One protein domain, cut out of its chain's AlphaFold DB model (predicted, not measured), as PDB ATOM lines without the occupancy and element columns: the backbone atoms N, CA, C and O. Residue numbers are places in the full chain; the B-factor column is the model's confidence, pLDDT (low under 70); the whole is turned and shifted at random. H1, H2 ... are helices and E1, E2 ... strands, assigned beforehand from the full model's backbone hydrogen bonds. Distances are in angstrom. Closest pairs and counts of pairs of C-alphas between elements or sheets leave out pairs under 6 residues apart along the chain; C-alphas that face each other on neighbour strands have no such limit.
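What this domain is: This is residues 120 to 191 of the 194 residues of an uncharacterized protein of Legionella hackeliae (UniProt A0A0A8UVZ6). A strongly twisted wall of four antiparallel strands has helix H1 over one face, and its long hairpin E3 and E4 reaches past the shorter strands E1 and E2 to make one end of the longest axis. After H1, a long loop, residues 172 to 186, runs back past E1 at the edge of the sheet and leads to the short helix H2 near the other end of that axis. The 72 printed residues include four named strands and then two named helices, in the order E1 E2 E3 E4 H1 H2; the sheet's order is E1 - E2 - E3 - E4, a meander, each strand the antiparallel neighbour of the one before. The class is mixed, helices and strands, in two layers, H1 on one face of the sheet. The whole is compact, with a radius of gyration of the C-alphas of 11.9 A, but elongated in outline, spanning 37 by 24 by 23 A.

Where its parts are: E1 is residues 125 to 128, 9.4 A long, beginning at C-alpha 125 at (98.474, 202.399, 241.041). E2 is residues 131 to 136, 16.7 A. E3, residues 139 to 148, is 27.3 A long and ends at C-alpha 148 at (93.489, 179.894, 245.447). E4 is residues 151 to 159, 26.4 A. H1 is residues 162 to 171, 14.2 A, and H2 is residues 187 to 191, 7.9 A, ending at C-alpha 191 at (97.047, 212.843, 249.637).

How they stand to each other: E1 and E2 form a hairpin at 164 degrees, with N 125 and O 133 2.8 A apart, within hydrogen-bond range. E2 and E3 form a hairpin at 156 degrees, with N 134 and O 141 at 2.8 A. E3 and E4 form a hairpin at 161 degrees, with N 142 and O 157 at 2.8 A and N 148 and O 151 at 2.8 A. The edge strands E1 and E4 are apart. H1 is on the sheet at a height over the sheet of 9.5 A; it lies over E3 and runs along the strands, at 4 degrees to E3 on the local plane. The closest C-alphas of E3 and H1, Phe 140 and Ile 165, are 7.2 A apart. H2 only grazes the sheet, with its residues 187 to 190; the closest C-alphas of E1 and H2, Phe 125 and Phe 187, are 6.2 A apart. H1 and H2 are close but not clearly touching, the C-alphas of Tyr 162 and Lys 191 being the closest at 6.8 A. In H1 every O i to N i+4 pair is within hydrogen-bond range; in H2 0 of 1 is, beside 2 of 2 O i to N i+3 pairs.

The domain as a whole: The two C-alphas farthest apart, those of Tyr 150 and Lys 191, are 37.6 A apart. The printed part has no cut. The link from H1 to H2, 15 residues, is long; the other links are tight. The mean pLDDT of the printed part is 88.0, and residue 150 is the one printed residue under 70.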
ATOM      1  N   ALA A 120      95.264 195.479 236.086       89.00
ATOM      2  CA  ALA A 120      95.713 196.855 236.229       89.00
ATOM      3  C   ALA A 120      95.729 197.569 234.867       89.00
ATOM      4  O   ALA A 120      96.257 197.052 233.880       89.00
ATOM      5  N   GLN A 121      95.156 198.765 234.830       90.44
ATOM      6  CA  GLN A 121      95.146 199.683 233.694       90.44
ATOM      7  C   GLN A 121      96.258 200.732 233.842       90.44
ATOM      8  O   GLN A 121      96.889 200.845 234.890       90.44
ATOM      9  N   ALA A 122      96.499 201.532 232.799       87.94
ATOM     10  CA  ALA A 122      97.612 202.489 232.773       87.94
ATOM     11  C   ALA A 122      97.589 203.524 233.915       87.94
ATOM     12  O   ALA A 122      98.641 203.919 234.421       87.94
ATOM     13  N   ASN A 123      96.388 203.927 234.334       89.94
ATOM     14  CA  ASN A 123      96.177 204.915 235.390       89.94
ATOM     15  C   ASN A 123      96.053 204.294 236.790       89.94
ATOM     16  O   ASN A 123      95.978 205.037 237.766       89.94
ATOM     17  N   ASP A 124      96.025 202.964 236.897       92.44
ATOM     18  CA  ASP A 124      95.927 202.285 238.185       92.44
ATOM     19  C   ASP A 124      97.286 202.303 238.895       92.44
ATOM     20  O   ASP A 124      98.342 202.184 238.268       92.44
ATOM     21  N   PHE A 125      97.268 202.418 240.219       93.44
ATOM     22  CA  PHE A 125      98.474 202.399 241.041       93.44
ATOM     23  C   PHE A 125      98.788 200.961 241.441       93.44
ATOM     24  O   PHE A 125      98.102 200.372 242.275       93.44
ATOM     25  N   VAL A 126      99.824 200.379 240.843       93.81
ATOM     26  CA  VAL A 126     100.257 199.010 241.131       93.81
ATOM     27  C   VAL A 126     101.156 199.026 242.359       93.81
ATOM     28  O   VAL A 126     102.183 199.698 242.365       93.81
ATOM     29  N   CYS A 127     100.764 198.279 243.388       91.00
ATOM     30  CA  CYS A 127     101.502 198.176 244.649       91.00
ATOM     31  C   CYS A 127     102.355 196.905 244.713       91.00
ATOM     32  O   CYS A 127     103.427 196.904 245.307       91.00
ATOM     33  N   ALA A 128     101.879 195.812 244.108       88.06
ATOM     34  CA  ALA A 128     102.579 194.530 244.035       88.06
ATOM     35  C   ALA A 128     101.989 193.667 242.898       88.06
ATOM     36  O   ALA A 128     100.925 194.003 242.363       88.06
ATOM     37  N   PRO A 129     102.611 192.533 242.524       86.62
ATOM     38  CA  PRO A 129     102.033 191.617 241.543       86.62
ATOM     39  C   PRO A 129     100.609 191.192 241.931       86.62
ATOM     40  O   PRO A 129     100.384 190.636 243.003       86.62
ATOM     41  N   GLY A 130      99.634 191.484 241.066       86.25
ATOM     42  CA  GLY A 130      98.221 191.174 241.307       86.25
ATOM     43  C   GLY A 130      97.506 192.085 242.315       86.25
ATOM     44  O   GLY A 130      96.337 191.827 242.594       86.25
ATOM     45  N   LYS A 131      98.161 193.131 242.839       91.88
ATOM     46  CA  LYS A 131      97.586 194.104 243.781       91.88
ATOM     47  C   LYS A 131      97.696 195.527 243.233       91.88
ATOM     48  O   LYS A 131      98.804 196.027 243.022       91.88
ATOM     49  N   PHE A 132      96.566 196.192 243.015       93.94
ATOM     50  CA  PHE A 132      96.539 197.555 242.479       93.94
ATOM     51  C   PHE A 132      95.355 198.363 243.009       93.94
ATOM     52  O   PHE A 132      94.364 197.807 243.476       93.94
ATOM     53  N   ILE A 133      95.465 199.685 242.922       94.00
ATOM     54  CA  ILE A 133      94.441 200.639 243.340       94.00
ATOM     55  C   ILE A 133      93.933 201.368 242.103       94.00
ATOM     56  O   ILE A 133      94.714 201.986 241.379       94.00
ATOM     57  N   ARG A 134      92.622 201.332 241.883       93.94
ATOM     58  CA  ARG A 134      91.943 202.143 240.871       93.94
ATOM     59  C   ARG A 134      91.217 203.286 241.551       93.94
ATOM     60  O   ARG A 134      90.460 203.066 242.495       93.94
ATOM     61  N   THR A 135      91.407 204.492 241.041       90.44
ATOM     62  CA  THR A 135      90.672 205.669 241.497       90.44
ATOM     63  C   THR A 135      89.513 205.954 240.549       90.44
ATOM     64  O   THR A 135      89.652 205.932 239.326       90.44
ATOM     65  N   ASN A 136      88.340 206.202 241.115       86.62
ATOM     66  CA  ASN A 136      87.193 206.783 240.429       86.62
ATOM     67  C   ASN A 136      86.814 208.069 241.171       86.62
ATOM     68  O   ASN A 136      87.215 208.245 242.315       86.62
ATOM     69  N   LYS A 137      86.043 208.960 240.536       80.25
ATOM     70  CA  LYS A 137      85.815 210.355 240.964       80.25
ATOM     71  C   LYS A 137      85.623 210.558 242.476       80.25
ATOM     72  O   LYS A 137      86.116 211.552 242.991       80.25
ATOM     73  N   ASN A 138      84.965 209.619 243.164       82.00
ATOM     74  CA  ASN A 138      84.678 209.705 244.597       82.00
ATOM     75  C   ASN A 138      85.115 208.466 245.405       82.00
ATOM     76  O   ASN A 138      84.714 208.339 246.556       82.00
ATOM     77  N   GLN A 139      85.816 207.498 244.803       92.00
ATOM     78  CA  GLN A 139      86.075 206.204 245.446       92.00
ATOM     79  C   GLN A 139      87.424 205.613 245.046       92.00
ATOM     80  O   GLN A 139      87.863 205.717 243.896       92.00
ATOM     81  N   PHE A 140      88.034 204.914 245.995       92.50
ATOM     82  CA  PHE A 140      89.227 204.108 245.790       92.50
ATOM     83  C   PHE A 140      88.841 202.634 245.798       92.50
ATOM     84  O   PHE A 140      88.184 202.165 246.723       92.50
ATOM     85  N   TYR A 141      89.273 201.887 244.789       94.12
ATOM     86  CA  TYR A 141      89.069 200.445 244.713       94.12
ATOM     87  C   TYR A 141      90.415 199.749 244.807       94.12
ATOM     88  O   TYR A 141      91.266 199.910 243.932       94.12
ATOM     89  N   TYR A 142      90.602 198.961 245.855       93.88
ATOM     90  CA  TYR A 142      91.749 198.083 245.998       93.88
ATOM     91  C   TYR A 142      91.413 196.709 245.427       93.88
ATOM     92  O   TYR A 142      90.487 196.037 245.882       93.88
ATOM     93  N   PHE A 143      92.189 196.297 244.435       94.25
ATOM     94  CA  PHE A 143      92.102 194.996 243.800       94.25
ATOM     95  C   PHE A 143      93.231 194.120 244.313       94.25
ATOM     96  O   PHE A 143      94.395 194.516 244.260       94.25
ATOM     97  N   ALA A 144      92.901 192.906 244.742       91.94
ATOM     98  CA  ALA A 144      93.888 191.888 245.069       91.94
ATOM     99  C   ALA A 144      93.538 190.562 244.400       91.94
ATOM    100  O   ALA A 144      92.433 190.030 244.543       91.94
ATOM    101  N   THR A 145      94.520 190.025 243.684       87.81
ATOM    102  CA  THR A 145      94.480 188.703 243.074       87.81
ATOM    103  C   THR A 145      95.468 187.800 243.796       87.81
ATOM    104  O   THR A 145      96.663 188.086 243.827       87.81
ATOM    105  N   ALA A 146      94.975 186.696 244.347       83.75
ATOM    106  CA  ALA A 146      95.780 185.673 245.000       83.75
ATOM    107  C   ALA A 146      95.564 184.310 244.322       83.75
ATOM    108  O   ALA A 146      94.473 184.043 243.809       83.75
ATOM    109  N   PRO A 147      96.569 183.421 244.303       78.62
ATOM    110  CA  PRO A 147      96.332 182.025 243.963       78.62
ATOM    111  C   PRO A 147      95.427 181.389 245.031       78.62
ATOM    112  O   PRO A 147      95.628 181.582 246.226       78.62
ATOM    113  N   GLY A 148      94.413 180.647 244.600       75.44
ATOM    114  CA  GLY A 148      93.489 179.894 245.447       75.44
ATOM    115  C   GLY A 148      93.369 178.443 244.980       75.44
ATOM    116  O   GLY A 148      93.803 178.097 243.882       75.44
ATOM    117  N   GLN A 149      92.746 177.587 245.798       71.81
ATOM    118  CA  GLN A 149      92.625 176.143 245.519       71.81
ATOM    119  C   GLN A 149      91.936 175.818 244.182       71.81
ATOM    120  O   GLN A 149      92.246 174.801 243.570       71.81
ATOM    121  N   TYR A 150      91.045 176.693 243.707       67.81
ATOM    122  CA  TYR A 150      90.292 176.516 242.459       67.81
ATOM    123  C   TYR A 150      90.687 177.514 241.356       67.81
ATOM    124  O   TYR A 150      89.930 177.718 240.410       67.81
ATOM    125  N   GLY A 151      91.856 178.161 241.461       74.88
ATOM    126  CA  GLY A 151      92.352 179.098 240.448       74.88
ATOM    127  C   GLY A 151      92.816 180.429 241.034       74.88
ATOM    128  O   GLY A 151      93.612 180.459 241.965       74.88
ATOM    129  N   LYS A 152      92.364 181.552 240.468       77.06
ATOM    130  CA  LYS A 152      92.691 182.897 240.967       77.06
ATOM    131  C   LYS A 152      91.545 183.406 241.836       77.06
ATOM    132  O   LYS A 152      90.445 183.602 241.332       77.06
ATOM    133  N   SER A 153      91.809 183.638 243.116       79.56
ATOM    134  CA  SER A 153      90.910 184.393 243.985       79.56
ATOM    135  C   SER A 153      91.082 185.876 243.688       79.56
ATOM    136  O   SER A 153      92.202 186.390 243.703       79.56
ATOM    137  N   ARG A 154      89.982 186.549 243.368       86.56
ATOM    138  CA  ARG A 154      89.946 187.962 243.000       86.56
ATOM    139  C   ARG A 154      89.057 188.686 243.999       86.56
ATOM    140  O   ARG A 154      87.925 188.275 244.227       86.56
ATOM    141  N   THR A 155      89.576 189.748 244.600       88.44
ATOM    142  CA  THR A 155      88.863 190.544 245.604       88.44
ATOM    143  C   THR A 155      88.926 192.017 245.239       88.44
ATOM    144  O   THR A 155      89.946 192.489 244.727       88.44
ATOM    145  N   VAL A 156      87.820 192.721 245.484       91.94
ATOM    146  CA  VAL A 156      87.735 194.177 245.374       91.94
ATOM    147  C   VAL A 156      87.202 194.717 246.686       91.94
ATOM    148  O   VAL A 156      86.120 194.322 247.120       91.94
ATOM    149  N   THR A 157      87.941 195.643 247.278       92.94
ATOM    150  CA  THR A 157      87.493 196.423 248.432       92.94
ATOM    151  C   THR A 157      87.385 197.877 248.002       92.94
ATOM    152  O   THR A 157      88.285 198.380 247.329       92.94
ATOM    153  N   TYR A 158      86.288 198.546 248.349       92.88
ATOM    154  CA  TYR A 158      86.090 199.960 248.042       92.88
ATOM    155  C   TYR A 158      86.229 200.811 249.304       92.88
ATOM    156  O   TYR A 158      85.892 200.364 250.399       92.88
ATOM    157  N   PHE A 159      86.703 202.037 249.122       93.44
ATOM    158  CA  PHE A 159      86.900 203.036 250.168       93.44
ATOM    159  C   PHE A 159      86.412 204.387 249.652       93.44
ATOM    160  O   PHE A 159      86.571 204.690 248.462       93.44
ATOM    161  N   ASN A 160      85.805 205.186 250.526       90.56
ATOM    162  CA  ASN A 160      85.272 206.497 250.144       90.56
ATOM    163  C   ASN A 160      86.280 207.623 250.409       90.56
ATOM    164  O   ASN A 160      86.216 208.657 249.751       90.56
ATOM    165  N   ASP A 161      87.221 207.408 251.330       89.00
ATOM    166  CA  ASP A 161      88.238 208.387 251.722       89.00
ATOM    167  C   ASP A 161      89.657 207.844 251.474       89.00
ATOM    168  O   ASP A 161      89.923 206.641 251.581       89.00
ATOM    169  N   TYR A 162      90.586 208.748 251.166       89.06
ATOM    170  CA  TYR A 162      92.013 208.465 251.101       89.06
ATOM    171  C   TYR A 162      92.554 207.916 252.433       89.06
ATOM    172  O   TYR A 162      93.353 206.979 252.437       89.06
ATOM    173  N   ALA A 163      92.098 208.451 253.570       90.19
ATOM    174  CA  ALA A 163      92.550 208.011 254.890       90.19
ATOM    175  C   ALA A 163      92.162 206.550 255.189       90.19
ATOM    176  O   ALA A 163      92.941 205.805 255.791       90.19
ATOM    177  N   GLU A 164      90.982 206.115 254.733       91.88
ATOM    178  CA  GLU A 164      90.507 204.736 254.899       91.88
ATOM    179  C   GLU A 164      91.389 203.749 254.131       91.88
ATOM    180  O   GLU A 164      91.826 202.735 254.686       91.88
ATOM    181  N   ILE A 165      91.694 204.057 252.866       93.38
ATOM    182  CA  ILE A 165      92.558 203.195 252.061       93.38
ATOM    183  C   ILE A 165      94.007 203.229 252.556       93.38
ATOM    184  O   ILE A 165      94.638 202.177 252.609       93.38
ATOM    185  N   GLU A 166      94.538 204.376 252.989       91.69
ATOM    186  CA  GLU A 166      95.887 204.466 253.573       91.69
ATOM    187  C   GLU A 166      96.000 203.590 254.835       91.69
ATOM    188  O   GLU A 166      96.949 202.813 254.972       91.69
ATOM    189  N   SER A 167      94.993 203.636 255.717       92.00
ATOM    190  CA  SER A 167      94.923 202.767 256.897       92.00
ATOM    191  C   SER A 167      94.842 201.287 256.514       92.00
ATOM    192  O   SER A 167      95.585 200.467 257.060       92.00
ATOM    193  N   PHE A 168      94.000 200.937 255.537       93.50
ATOM    194  CA  PHE A 168      93.878 199.565 255.048       93.50
ATOM    195  C   PHE A 168      95.196 199.036 254.466       93.50
ATOM    196  O   PHE A 168      95.602 197.920 254.798       93.50
ATOM    197  N   LEU A 169      95.880 199.820 253.628       92.19
ATOM    198  CA  LEU A 169      97.166 199.439 253.040       92.19
ATOM    199  C   LEU A 169      98.214 199.210 254.131       92.19
ATOM    200  O   LEU A 169      98.867 198.166 254.134       92.19
ATOM    201  N   LYS A 170      98.302 200.119 255.109       91.69
ATOM    202  CA  LYS A 170      99.232 200.003 256.239       91.69
ATOM    203  C   LYS A 170      98.964 198.760 257.090       91.69
ATOM    204  O   LYS A 170      99.906 198.054 257.436       91.69
ATOM    205  N   ASN A 171      97.697 198.459 257.375       92.19
ATOM    206  CA  ASN A 171      97.300 197.260 258.126       92.19
ATOM    207  C   ASN A 171      97.610 195.952 257.378       92.19
ATOM    208  O   ASN A 171      97.723 194.906 258.007       92.19
ATOM    209  N   ASN A 172      97.748 196.006 256.050       88.25
ATOM    210  CA  ASN A 172      98.116 194.870 255.202       88.25
ATOM    211  C   ASN A 172      99.602 194.881 254.796       88.25
ATOM    212  O   ASN A 172      99.972 194.183 253.852       88.25
ATOM    213  N   GLU A 173     100.437 195.677 255.477       90.56
ATOM    214  CA  GLU A 173     101.882 195.802 255.223       90.56
ATOM    215  C   GLU A 173     102.221 196.264 253.791       90.56
ATOM    216  O   GLU A 173     103.248 195.905 253.219       90.56
ATOM    217  N   ILE A 174     101.347 197.076 253.190       88.62
ATOM    218  CA  ILE A 174     101.552 197.665 251.865       88.62
ATOM    219  C   ILE A 174     101.954 199.128 252.032       88.62
ATOM    220  O   ILE A 174     101.177 199.955 252.509       88.62
ATOM    221  N   ASP A 175     103.165 199.460 251.590       86.00
ATOM    222  CA  ASP A 175     103.654 200.835 251.560       86.00
ATOM    223  C   ASP A 175     103.043 201.598 250.371       86.00
ATOM    224  O   ASP A 175     103.363 201.352 249.203       86.00
ATOM    225  N   SER A 176     102.171 202.564 250.669       84.06
ATOM    226  CA  SER A 176     101.506 203.415 249.676       84.06
ATOM    227  C   SER A 176     102.478 204.220 248.808       84.06
ATOM    228  O   SER A 176     102.126 204.606 247.692       84.06
ATOM    229  N   SER A 177     103.700 204.482 249.284       83.94
ATOM    230  CA  SER A 177     104.722 205.190 248.502       83.94
ATOM    231  C   SER A 177     105.255 204.346 247.336       83.94
ATOM    232  O   SER A 177     105.637 204.893 246.294       83.94
ATOM    233  N   GLN A 178     105.210 203.018 247.477       87.19
ATOM    234  CA  GLN A 178     105.654 202.052 246.470       87.19
ATOM    235  C   GLN A 178     104.586 201.782 245.407       87.19
ATOM    236  O   GLN A 178     104.917 201.335 244.310       87.19
ATOM    237  N   CYS A 179     103.327 202.123 245.692       91.88
ATOM    238  CA  CYS A 179     102.242 202.063 244.724       91.88
ATOM    239  C   CYS A 179     102.437 203.126 243.637       91.88
ATOM    240  O   CYS A 179     102.299 204.326 243.895       91.88
ATOM    241  N   LYS A 180     102.741 202.693 242.410       92.69
ATOM    242  CA  LYS A 180     103.005 203.586 241.272       92.69
ATOM    243  C   LYS A 180     102.149 203.218 240.072       92.69
ATOM    244  O   LYS A 180     101.897 202.042 239.817       92.69
ATOM    245  N   ASN A 181     101.711 204.225 239.328       91.81
ATOM    246  CA  ASN A 181     101.088 204.002 238.025       91.81
ATOM    247  C   ASN A 181     102.152 203.824 236.922       91.81
ATOM    248  O   ASN A 181     103.352 203.981 237.168       91.81
ATOM    249  N   GLN A 182     101.732 203.528 235.687       87.94
ATOM    250  CA  GLN A 182     102.665 203.338 234.562       87.94
ATOM    251  C   GLN A 182     103.467 204.601 234.204       87.94
ATOM    252  O   GLN A 182     104.513 204.509 233.570       87.94
ATOM    253  N   GLN A 183     103.001 205.775 234.633       88.00
ATOM    254  CA  GLN A 183     103.678 207.063 234.451       88.00
ATOM    255  C   GLN A 183     104.674 207.368 235.587       88.00
ATOM    256  O   GLN A 183     105.299 208.425 235.588       88.00
ATOM    257  N   GLY A 184     104.816 206.475 236.573       85.06
ATOM    258  CA  GLY A 184     105.699 206.651 237.727       85.06
ATOM    259  C   GLY A 184     105.144 207.557 238.831       85.06
ATOM    260  O   GLY A 184     105.843 207.797 239.817       85.06
ATOM    261  N   ALA A 185     103.900 208.034 238.715       87.00
ATOM    262  CA  ALA A 185     103.253 208.814 239.764       87.00
ATOM    263  C   ALA A 185     102.940 207.916 240.968       87.00
ATOM    264  O   ALA A 185     102.336 206.851 240.826       87.00
ATOM    265  N   SER A 186     103.351 208.357 242.157       88.25
ATOM    266  CA  SER A 186     103.086 207.641 243.407       88.25
ATOM    267  C   SER A 186     101.656 207.883 243.880       88.25
ATOM    268  O   SER A 186     101.173 209.018 243.839       88.25
ATOM    269  N   PHE A 187     101.006 206.845 244.406       88.00
ATOM    270  CA  PHE A 187      99.701 206.958 245.060       88.00
ATOM    271  C   PHE A 187      99.729 207.939 246.242       88.00
ATOM    272  O   PHE A 187      98.756 208.653 246.484       88.00
ATOM    273  N   TYR A 188     100.872 208.056 246.927       84.19
ATOM    274  CA  TYR A 188     101.073 209.029 248.005       84.19
ATOM    275  C   TYR A 188     100.839 210.484 247.559       84.19
ATOM    276  O   TYR A 188     100.387 211.317 248.338       84.19
ATOM    277  N   SER A 189     101.080 210.799 246.281       82.56
ATOM    278  CA  SER A 189     100.886 212.157 245.749       82.56
ATOM    279  C   SER A 189      99.420 212.610 245.705       82.56
ATOM    280  O   SER A 189      99.157 213.807 245.578       82.56
ATOM    281  N   LEU A 190      98.464 211.681 245.827       80.81
ATOM    282  CA  LEU A 190      97.034 211.995 245.857       80.81
ATOM    283  C   LEU A 190      96.561 212.533 247.212       80.81
ATOM    284  O   LEU A 190      95.525 213.189 247.247       80.81
ATOM    285  N   LYS A 191      97.344 212.346 248.283       76.44
ATOM    286  CA  LYS A 191      97.047 212.843 249.637       76.44
ATOM    287  C   LYS A 191      96.803 214.353 249.707       76.44
ATOM    288  O   LYS A 191      96.084 214.818 250.572       76.44
TER     289      LYS A 191